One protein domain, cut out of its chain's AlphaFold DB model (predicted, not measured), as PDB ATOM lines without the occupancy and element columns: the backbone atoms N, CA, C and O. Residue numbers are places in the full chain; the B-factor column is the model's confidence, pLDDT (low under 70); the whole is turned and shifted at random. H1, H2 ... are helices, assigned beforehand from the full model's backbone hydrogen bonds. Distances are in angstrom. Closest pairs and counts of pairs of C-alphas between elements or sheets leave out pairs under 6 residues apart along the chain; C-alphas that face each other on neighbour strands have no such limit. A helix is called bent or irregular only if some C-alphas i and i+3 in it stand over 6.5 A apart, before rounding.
ATOM      1  N   SER A   8     260.819 274.106 347.509       75.88
ATOM      2  CA  SER A   8     261.349 273.836 348.854       75.88
ATOM      3  C   SER A   8     260.306 273.167 349.757       75.88
ATOM      4  O   SER A   8     260.612 272.178 350.414       75.88
ATOM      5  N   ALA A   9     259.061 273.659 349.771       79.94
ATOM      6  CA  ALA A   9     257.992 273.045 350.556       79.94
ATOM      7  C   ALA A   9     257.654 271.624 350.078       79.94
ATOM      8  O   ALA A   9     257.451 270.759 350.921       79.94
ATOM      9  N   GLN A  10     257.651 271.369 348.767       84.50
ATOM     10  CA  GLN A  10     257.418 270.031 348.206       84.50
ATOM     11  C   GLN A  10     258.530 269.048 348.590       84.50
ATOM     12  O   GLN A  10     258.256 267.923 348.987       84.50
ATOM     13  N   ILE A  11     259.793 269.472 348.532       83.44
ATOM     14  CA  ILE A  11     260.928 268.624 348.921       83.44
ATOM     15  C   ILE A  11     260.897 268.328 350.426       83.44
ATOM     16  O   ILE A  11     261.138 267.198 350.848       83.44
ATOM     17  N   MET A  12     260.513 269.314 351.239       85.56
ATOM     18  CA  MET A  12     260.374 269.155 352.688       85.56
ATOM     19  C   MET A  12     259.237 268.205 353.106       85.56
ATOM     20  O   MET A  12     259.199 267.801 354.267       85.56
ATOM     21  N   GLU A  13     258.328 267.814 352.205       88.31
ATOM     22  CA  GLU A  13     257.319 266.774 352.481       88.31
ATOM     23  C   GLU A  13     257.914 265.364 352.521       88.31
ATOM     24  O   GLU A  13     257.391 264.503 353.225       88.31
ATOM     25  N   TYR A  14     259.034 265.136 351.832       88.06
ATOM     26  CA  TYR A  14     259.740 263.852 351.862       88.06
ATOM     27  C   TYR A  14     260.575 263.663 353.130       88.06
ATOM     28  O   TYR A  14     261.070 262.569 353.393       88.06
ATOM     29  N   VAL A  15     260.728 264.717 353.935       87.50
ATOM     30  CA  VAL A  15     261.458 264.660 355.198       87.50
ATOM     31  C   VAL A  15     260.524 264.107 356.279       87.50
ATOM     32  O   VAL A  15     259.509 264.735 356.598       87.50
ATOM     33  N   PRO A  16     260.840 262.952 356.897       90.06
ATOM     34  CA  PRO A  16     259.990 262.350 357.917       90.06
ATOM     35  C   PRO A  16     260.057 263.154 359.226       90.06
ATOM     36  O   PRO A  16     260.810 262.825 360.143       90.06
ATOM     37  N   ARG A  17     259.224 264.199 359.327       87.88
ATOM     38  CA  ARG A  17     259.224 265.196 360.417       87.88
ATOM     39  C   ARG A  17     259.241 264.593 361.820       87.88
ATOM     40  O   ARG A  17     260.001 265.050 362.662       87.88
ATOM     41  N   LYS A  18     258.449 263.543 362.071       90.25
ATOM     42  CA  LYS A  18     258.397 262.882 363.389       90.25
ATOM     43  C   LYS A  18     259.724 262.228 363.769       90.25
ATOM     44  O   LYS A  18     260.166 262.351 364.904       90.25
ATOM     45  N   ASN A  19     260.356 261.528 362.828       93.44
ATOM     46  CA  ASN A  19     261.645 260.886 363.083       93.44
ATOM     47  C   ASN A  19     262.750 261.931 363.214       93.44
ATOM     48  O   ASN A  19     263.611 261.799 364.075       93.44
ATOM     49  N   PHE A  20     262.683 262.983 362.401       92.00
ATOM     50  CA  PHE A  20     263.633 264.081 362.456       92.00
ATOM     51  C   PHE A  20     263.566 264.841 363.788       92.00
ATOM     52  O   PHE A  20     264.593 264.997 364.440       92.00
ATOM     53  N   GLY A  21     262.364 265.187 364.264       93.69
ATOM     54  CA  GLY A  21     262.169 265.783 365.591       93.69
ATOM     55  C   GLY A  21     262.714 264.899 366.717       93.69
ATOM     56  O   GLY A  21     263.482 265.366 367.546       93.69
ATOM     57  N   ARG A  22     262.454 263.582 366.677       96.19
ATOM     58  CA  ARG A  22     263.018 262.635 367.661       96.19
ATOM     59  C   ARG A  22     264.546 262.614 367.679       96.19
ATOM     60  O   ARG A  22     265.128 262.369 368.729       96.19
ATOM     61  N   ILE A  23     265.196 262.807 366.530       95.38
ATOM     62  CA  ILE A  23     266.661 262.887 366.441       95.38
ATOM     63  C   ILE A  23     267.147 264.196 367.064       95.38
ATOM     64  O   ILE A  23     268.075 264.156 367.868       95.38
ATOM     65  N   ILE A  24     266.505 265.322 366.740       95.38
ATOM     66  CA  ILE A  24     266.823 266.628 367.333       95.38
ATOM     67  C   ILE A  24     266.719 266.546 368.858       95.38
ATOM     68  O   ILE A  24     267.689 266.861 369.542       95.38
ATOM     69  N   ASP A  25     265.611 266.027 369.386       95.31
ATOM     70  CA  ASP A  25     265.402 265.890 370.830       95.31
ATOM     71  C   ASP A  25     266.448 264.970 371.469       95.31
ATOM     72  O   ASP A  25     267.041 265.300 372.497       95.31
ATOM     73  N   ARG A  26     266.721 263.817 370.843       97.12
ATOM     74  CA  ARG A  26     267.662 262.814 371.362       97.12
ATOM     75  C   ARG A  26     269.081 263.354 371.509       97.12
ATOM     76  O   ARG A  26     269.782 262.941 372.431       97.12
ATOM     77  N   TYR A  27     269.512 264.210 370.589       96.06
ATOM     78  CA  TYR A  27     270.870 264.751 370.572       96.06
ATOM     79  C   TYR A  27     270.953 266.200 371.059       96.06
ATOM     80  O   TYR A  27     272.032 266.783 371.018       96.06
ATOM     81  N   GLY A  28     269.845 266.785 371.528       94.75
ATOM     82  CA  GLY A  28     269.804 268.184 371.945       94.75
ATOM     83  C   GLY A  28     270.145 269.148 370.808       94.75
ATOM     84  O   GLY A  28     270.872 270.109 371.025       94.75
ATOM     85  N   GLY A  29     269.657 268.896 369.590       91.38
ATOM     86  CA  GLY A  29     269.988 269.691 368.400       91.38
ATOM     87  C   GLY A  29     269.586 271.169 368.493       91.38
ATOM     88  O   GLY A  29     270.198 272.004 367.834       91.38
ATOM     89  N   ASP A  30     268.612 271.493 369.346       94.50
ATOM     90  CA  ASP A  30     268.191 272.867 369.655       94.50
ATOM     91  C   ASP A  30     268.837 273.433 370.934       94.50
ATOM     92  O   ASP A  30     268.494 274.531 371.380       94.50
ATOM     93  N   ALA A  31     269.780 272.717 371.557       94.06
ATOM     94  CA  ALA A  31     270.457 273.195 372.757       94.06
ATOM     95  C   ALA A  31     271.246 274.480 372.449       94.06
ATOM     96  O   ALA A  31     272.229 274.474 371.712       94.06
ATOM     97  N   GLY A  32     270.805 275.601 373.028       90.06
ATOM     98  CA  GLY A  32     271.408 276.919 372.805       90.06
ATOM     99  C   GLY A  32     270.888 277.668 371.571       90.06
ATOM    100  O   GLY A  32     271.348 278.782 371.310       90.06
ATOM    101  N   ALA A  33     269.912 277.117 370.842       89.25
ATOM    102  CA  ALA A  33     269.238 277.828 369.762       89.25
ATOM    103  C   ALA A  33     268.408 278.997 370.328       89.25
ATOM    104  O   ALA A  33     267.638 278.831 371.273       89.25
ATOM    105  N   ARG A  34     268.571 280.204 369.765       87.88
ATOM    106  CA  ARG A  34     267.840 281.416 370.203       87.88
ATOM    107  C   ARG A  34     266.797 281.874 369.192       87.88
ATOM    108  O   ARG A  34     265.712 282.291 369.577       87.88
ATOM    109  N   THR A  35     267.152 281.833 367.913       85.50
ATOM    110  CA  THR A  35     266.349 282.394 366.815       85.50
ATOM    111  C   THR A  35     266.232 281.465 365.611       85.50
ATOM    112  O   THR A  35     265.408 281.724 364.743       85.50
ATOM    113  N   LEU A  36     267.049 280.412 365.544       84.31
ATOM    114  CA  LEU A  36     267.116 279.480 364.423       84.31
ATOM    115  C   LEU A  36     267.168 278.060 364.986       84.31
ATOM    116  O   LEU A  36     268.189 277.676 365.557       84.31
ATOM    117  N   SER A  37     266.068 277.311 364.871       90.94
ATOM    118  CA  SER A  37     266.047 275.909 365.299       90.94
ATOM    119  C   SER A  37     266.880 275.037 364.356       90.94
ATOM    120  O   SER A  37     267.153 275.398 363.211       90.94
ATOM    121  N   CYS A  38     267.254 273.846 364.808       91.88
ATOM    122  CA  CYS A  38     267.916 272.822 364.012       91.88
ATOM    123  C   CYS A  38     267.077 272.449 362.779       91.88
ATOM    124  O   CYS A  38     267.617 272.217 361.695       91.88
ATOM    125  N   ALA A  39     265.746 272.463 362.912       90.00
ATOM    126  CA  ALA A  39     264.837 272.240 361.798       90.00
ATOM    127  C   ALA A  39     264.837 273.392 360.784       90.00
ATOM    128  O   ALA A  39     264.824 273.134 359.576       90.00
ATOM    129  N   ASP A  40     264.905 274.637 361.254       88.06
ATOM    130  CA  ASP A  40     265.041 275.803 360.380       88.06
ATOM    131  C   ASP A  40     266.388 275.767 359.654       88.06
ATOM    132  O   ASP A  40     266.423 275.840 358.429       88.06
ATOM    133  N   LEU A  41     267.487 275.535 360.380       87.94
ATOM    134  CA  LEU A  41     268.829 275.422 359.808       87.94
ATOM    135  C   LEU A  41     268.904 274.330 358.733       87.94
ATOM    136  O   LEU A  41     269.464 274.552 357.660       87.94
ATOM    137  N   PHE A  42     268.320 273.160 358.991       88.81
ATOM    138  CA  PHE A  42     268.233 272.092 357.998       88.81
ATOM    139  C   PHE A  42     267.514 272.558 356.725       88.81
ATOM    140  O   PHE A  42     267.964 272.266 355.614       88.81
ATOM    141  N   ARG A  43     266.421 273.312 356.873       85.00
ATOM    142  CA  ARG A  43     265.666 273.848 355.740       85.00
ATOM    143  C   ARG A  43     266.472 274.863 354.935       85.00
ATOM    144  O   ARG A  43     266.428 274.806 353.705       85.00
ATOM    145  N   GLU A  44     267.236 275.713 355.611       84.94
ATOM    146  CA  GLU A  44     268.117 276.686 354.961       84.94
ATOM    147  C   GLU A  44     269.265 276.016 354.211       84.94
ATOM    148  O   GLU A  44     269.527 276.352 353.055       84.94
ATOM    149  N   MET A  45     269.902 275.003 354.807       84.69
ATOM    150  CA  MET A  45     270.955 274.240 354.131       84.69
ATOM    151  C   MET A  45     270.423 273.486 352.910       84.69
ATOM    152  O   MET A  45     271.050 273.503 351.852       84.69
ATOM    153  N   ALA A  46     269.246 272.867 353.015       85.12
ATOM    154  CA  ALA A  46     268.617 272.200 351.881       85.12
ATOM    155  C   ALA A  46     268.259 273.194 350.764       85.12
ATOM    156  O   ALA A  46     268.452 272.902 349.585       85.12
ATOM    157  N   PHE A  47     267.767 274.389 351.106       82.75
ATOM    158  CA  PHE A  47     267.503 275.440 350.124       82.75
ATOM    159  C   PHE A  47     268.784 275.918 349.430       82.75
ATOM    160  O   PHE A  47     268.801 276.055 348.204       82.75
ATOM    161  N   ALA A  48     269.861 276.129 350.187       84.62
ATOM    162  CA  ALA A  48     271.165 276.502 349.648       84.62
ATOM    163  C   ALA A  48     271.685 275.461 348.645       84.62
ATOM    164  O   ALA A  48     272.063 275.813 347.528       84.62
ATOM    165  N   GLN A  49     271.601 274.175 349.002       84.44
ATOM    166  CA  GLN A  49     271.970 273.065 348.121       84.44
ATOM    167  C   GLN A  49     271.135 273.047 346.833       84.44
ATOM    168  O   GLN A  49     271.683 272.923 345.742       84.44
ATOM    169  N   LEU A  50     269.814 273.231 346.934       82.62
ATOM    170  CA  LEU A  50     268.910 273.246 345.775       82.62
ATOM    171  C   LEU A  50     269.123 274.439 344.840       82.62
ATOM    172  O   LEU A  50     268.732 274.388 343.675       82.62
ATOM    173  N   THR A  51     269.704 275.521 345.349       81.56
ATOM    174  CA  THR A  51     269.927 276.762 344.599       81.56
ATOM    175  C   THR A  51     271.386 276.971 344.210       81.56
ATOM    176  O   THR A  51     271.708 278.033 343.677       81.56
ATOM    177  N   TRP A  52     272.246 275.967 344.437       79.75
ATOM    178  CA  TRP A  52     273.691 276.029 344.187       79.75
ATOM    179  C   TRP A  52     274.355 277.255 344.834       79.75
ATOM    180  O   TRP A  52     275.216 277.905 344.245       79.75
ATOM    181  N   ARG A  53     273.927 277.602 346.052       77.25
ATOM    182  CA  ARG A  53     274.483 278.719 346.825       77.25
ATOM    183  C   ARG A  53     275.551 278.188 347.769       77.25
ATOM    184  O   ARG A  53     275.248 277.413 348.668       77.25
ATOM    185  N   GLU A  54     276.791 278.612 347.561       67.94
ATOM    186  CA  GLU A  54     277.948 278.181 348.357       67.94
ATOM    187  C   GLU A  54     278.341 279.177 349.467       67.94
ATOM    188  O   GLU A  54     278.632 278.738 350.582       67.94
ATOM    189  N   PRO A  55     278.328 280.513 349.254       79.75
ATOM    190  CA  PRO A  55     278.685 281.448 350.317       79.75
ATOM    191  C   PRO A  55     277.550 281.606 351.332       79.75
ATOM    192  O   PRO A  55     276.433 281.963 350.962       79.75
ATOM    193  N   LEU A  56     277.863 281.500 352.628       74.25
ATOM    194  CA  LEU A  56     276.938 281.815 353.734       74.25
ATOM    195  C   LEU A  56     276.229 283.167 353.558       74.25
ATOM    196  O   LEU A  56     275.027 283.267 353.778       74.25
ATOM    197  N   ARG A  57     276.955 284.190 353.092       76.12
ATOM    198  CA  ARG A  57     276.393 285.518 352.801       76.12
ATOM    199  C   ARG A  57     275.395 285.494 351.639       76.12
ATOM    200  O   ARG A  57     274.400 286.204 351.678       76.12
ATOM    201  N   ASP A  58     275.664 284.711 350.601       76.12
ATOM    202  CA  ASP A  58     274.782 284.616 349.432       76.12
ATOM    203  C   ASP A  58     273.504 283.835 349.775       76.12
ATOM    204  O   ASP A  58     272.406 284.195 349.346       76.12
ATOM    205  N   ILE A  59     273.634 282.825 350.642       78.81
ATOM    206  CA  ILE A  59     272.513 282.109 351.255       78.81
ATOM    207  C   ILE A  59     271.670 283.088 352.089       78.81
ATOM    208  O   ILE A  59     270.476 283.223 351.839       78.81
ATOM    209  N   GLU A  60     272.280 283.843 353.006       81.25
ATOM    210  CA  GLU A  60     271.587 284.815 353.867       81.25
ATOM    211  C   GLU A  60     270.838 285.894 353.065       81.25
ATOM    212  O   GLU A  60     269.675 286.194 353.353       81.25
ATOM    213  N   VAL A  61     271.468 286.447 352.024       83.06
ATOM    214  CA  VAL A  61     270.847 287.447 351.141       83.06
ATOM    215  C   VAL A  61     269.658 286.844 350.390       83.06
ATOM    216  O   VAL A  61     268.586 287.454 350.343       83.06
ATOM    217  N   CYS A  62     269.805 285.633 349.843       79.81
ATOM    218  CA  CYS A  62     268.716 284.946 349.145       79.81
ATOM    219  C   CYS A  62     267.534 284.629 350.070       79.81
ATOM    220  O   CYS A  62     266.379 284.782 349.659       79.81
ATOM    221  N   LEU A  63     267.806 284.205 351.303       77.06
ATOM    222  CA  LEU A  63     266.791 283.879 352.304       77.06
ATOM    223  C   LEU A  63     266.051 285.118 352.787       77.06
ATOM    224  O   LEU A  63     264.820 285.143 352.766       77.06
ATOM    225  N   SER A  64     266.789 286.180 353.105       79.31
ATOM    226  CA  SER A  64     266.222 287.468 353.510       79.31
ATOM    227  C   SER A  64     265.311 288.041 352.421       79.31
ATOM    228  O   SER A  64     264.205 288.500 352.700       79.31
ATOM    229  N   ALA A  65     265.714 287.929 351.151       80.12
ATOM    230  CA  ALA A  65     264.911 288.376 350.013       80.12
ATOM    231  C   ALA A  65     263.656 287.514 349.747       80.12
ATOM    232  O   ALA A  65     262.726 287.969 349.077       80.12
ATOM    233  N   ASN A  66     263.607 286.270 350.239       72.88
ATOM    234  CA  ASN A  66     262.516 285.316 349.983       72.88
ATOM    235  C   ASN A  66     261.782 284.854 351.250       72.88
ATOM    236  O   ASN A  66     261.013 283.890 351.198       72.88
ATOM    237  N   GLN A  67     261.954 285.570 352.362       70.94
ATOM    238  CA  GLN A  67     261.420 285.232 353.680       70.94
ATOM    239  C   GLN A  67     259.910 284.914 353.654       70.94
ATOM    240  O   GLN A  67     259.466 283.894 354.185       70.94
ATOM    241  N   SER A  68     259.119 285.714 352.933       67.62
ATOM    242  CA  SER A  68     257.663 285.543 352.784       67.62
ATOM    243  C   SER A  68     257.233 284.290 352.006       67.62
ATOM    244  O   SER A  68     256.085 283.862 352.112       67.62
ATOM    245  N   LYS A  69     258.135 283.677 351.230       63.41
ATOM    246  CA  LYS A  69     257.874 282.465 350.432       63.41
ATOM    247  C   LYS A  69     258.333 281.180 351.129       63.41
ATOM    248  O   LYS A  69     257.892 280.096 350.745       63.41
ATOM    249  N   LEU A  70     259.228 281.290 352.113       60.00
ATOM    250  CA  LEU A  70     259.822 280.159 352.835       60.00
ATOM    251  C   LEU A  70     259.124 279.898 354.182       60.00
ATOM    252  O   LEU A  70     258.919 278.737 354.550       60.00
ATOM    253  N   LEU A  71     258.675 280.957 354.868       53.12
ATOM    254  CA  LEU A  71     258.042 280.897 356.194       53.12
ATOM    255  C   LEU A  71     256.506 280.774 356.183       53.12
ATOM    256  O   LEU A  71     255.883 280.846 357.233       53.12
ATOM    257  N   SER A  72     255.860 280.536 355.039       49.44
ATOM    258  CA  SER A  72     254.394 280.364 354.975       49.44
ATOM    259  C   SER A  72     253.872 279.016 355.511       49.44
ATOM    260  O   SER A  72     252.714 278.669 355.283       49.44
TER     261      SER A  72
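This is residues 8 to 72 of the 77 residues of the protein "DUF4372 domain-containing protein" of Polaromonas sp (UniProt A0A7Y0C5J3). Three helices, H1, H2 and H4, stand loosely round a fourth in the middle, H3, with few contacts between them: H2 stands near the beginning of H3 and slanted steeply to it, H4 is set crosswise by its later half, and the single short turn of H1 comes near that same half from another side. The link of residues 28 to 37 swings out from H2 and back to the start of H3. The printed part has 65 residues with four named helices, in the order H1, H2, H3, H4, and no named strand; the class is all helix. The whole is only just compact, close to loose, with a radius of gyration of the C-alphas of 12.5 A, and is rounded in outline, spanning 32 by 27 by 22 A.

H1, residues 8 to 11, is apart from H2, residues 17 to 27. H1 is close to H3, residues 38 to 50, but not clearly touching; their closest C-alphas, those of Ser 8 and Phe 47, are 6.5 A apart. H1 is also close to H4, residues 56 to 70, but not clearly touching, with the C-alphas of Ser 8 and Leu 70 closest at 7.6 A. H2 and H3 are close but not clearly touching; their closest C-alphas, those of Ile 24 and Cys 38, are 7.1 A apart. They run opposite ways at a steep tilt of 61 degrees. H2 and H4 are apart. H3 and H4 only just touch, with 3 pairs of C-alphas within 8 A, the closest being those of Ala 48 and Ile 59 at 6.0 A. H3 touches H4 with residues 44 to 48 alone, and H4 touches H3 with residues 59 to 63 alone; the two lines are about perpendicular, at 76 degrees. In H2 and H3 every O i to N i+4 pair is within hydrogen-bond range, in H4 9 of 11 are, and H1 is too short for such a pair.

H1 begins at C-alpha 8, at (261.349, 273.836, 348.854), and has 4 residues over 5.2 A. H2 measures 15.5 A from its first to its last C-alpha. H3 measures 18.3 A and starts at C-alpha 38, at (267.916, 272.822, 364.012). H4 measures 17.2 A and ends at C-alpha 70, at (259.822, 280.159, 352.835). H4 is irregular: C-alphas 65 and 68 are 8.3 A apart.

The two C-alphas farthest apart, those of Arg 26 and Ala 65, are 33.4 A apart. The printed part has no cut. The links from H1 to H2 and from H3 to H4 are tight, and the link from H2 to H3 is short. The mean pLDDT of the printed part is 83.5; residue 54 and residues 68 to 72 are under 70.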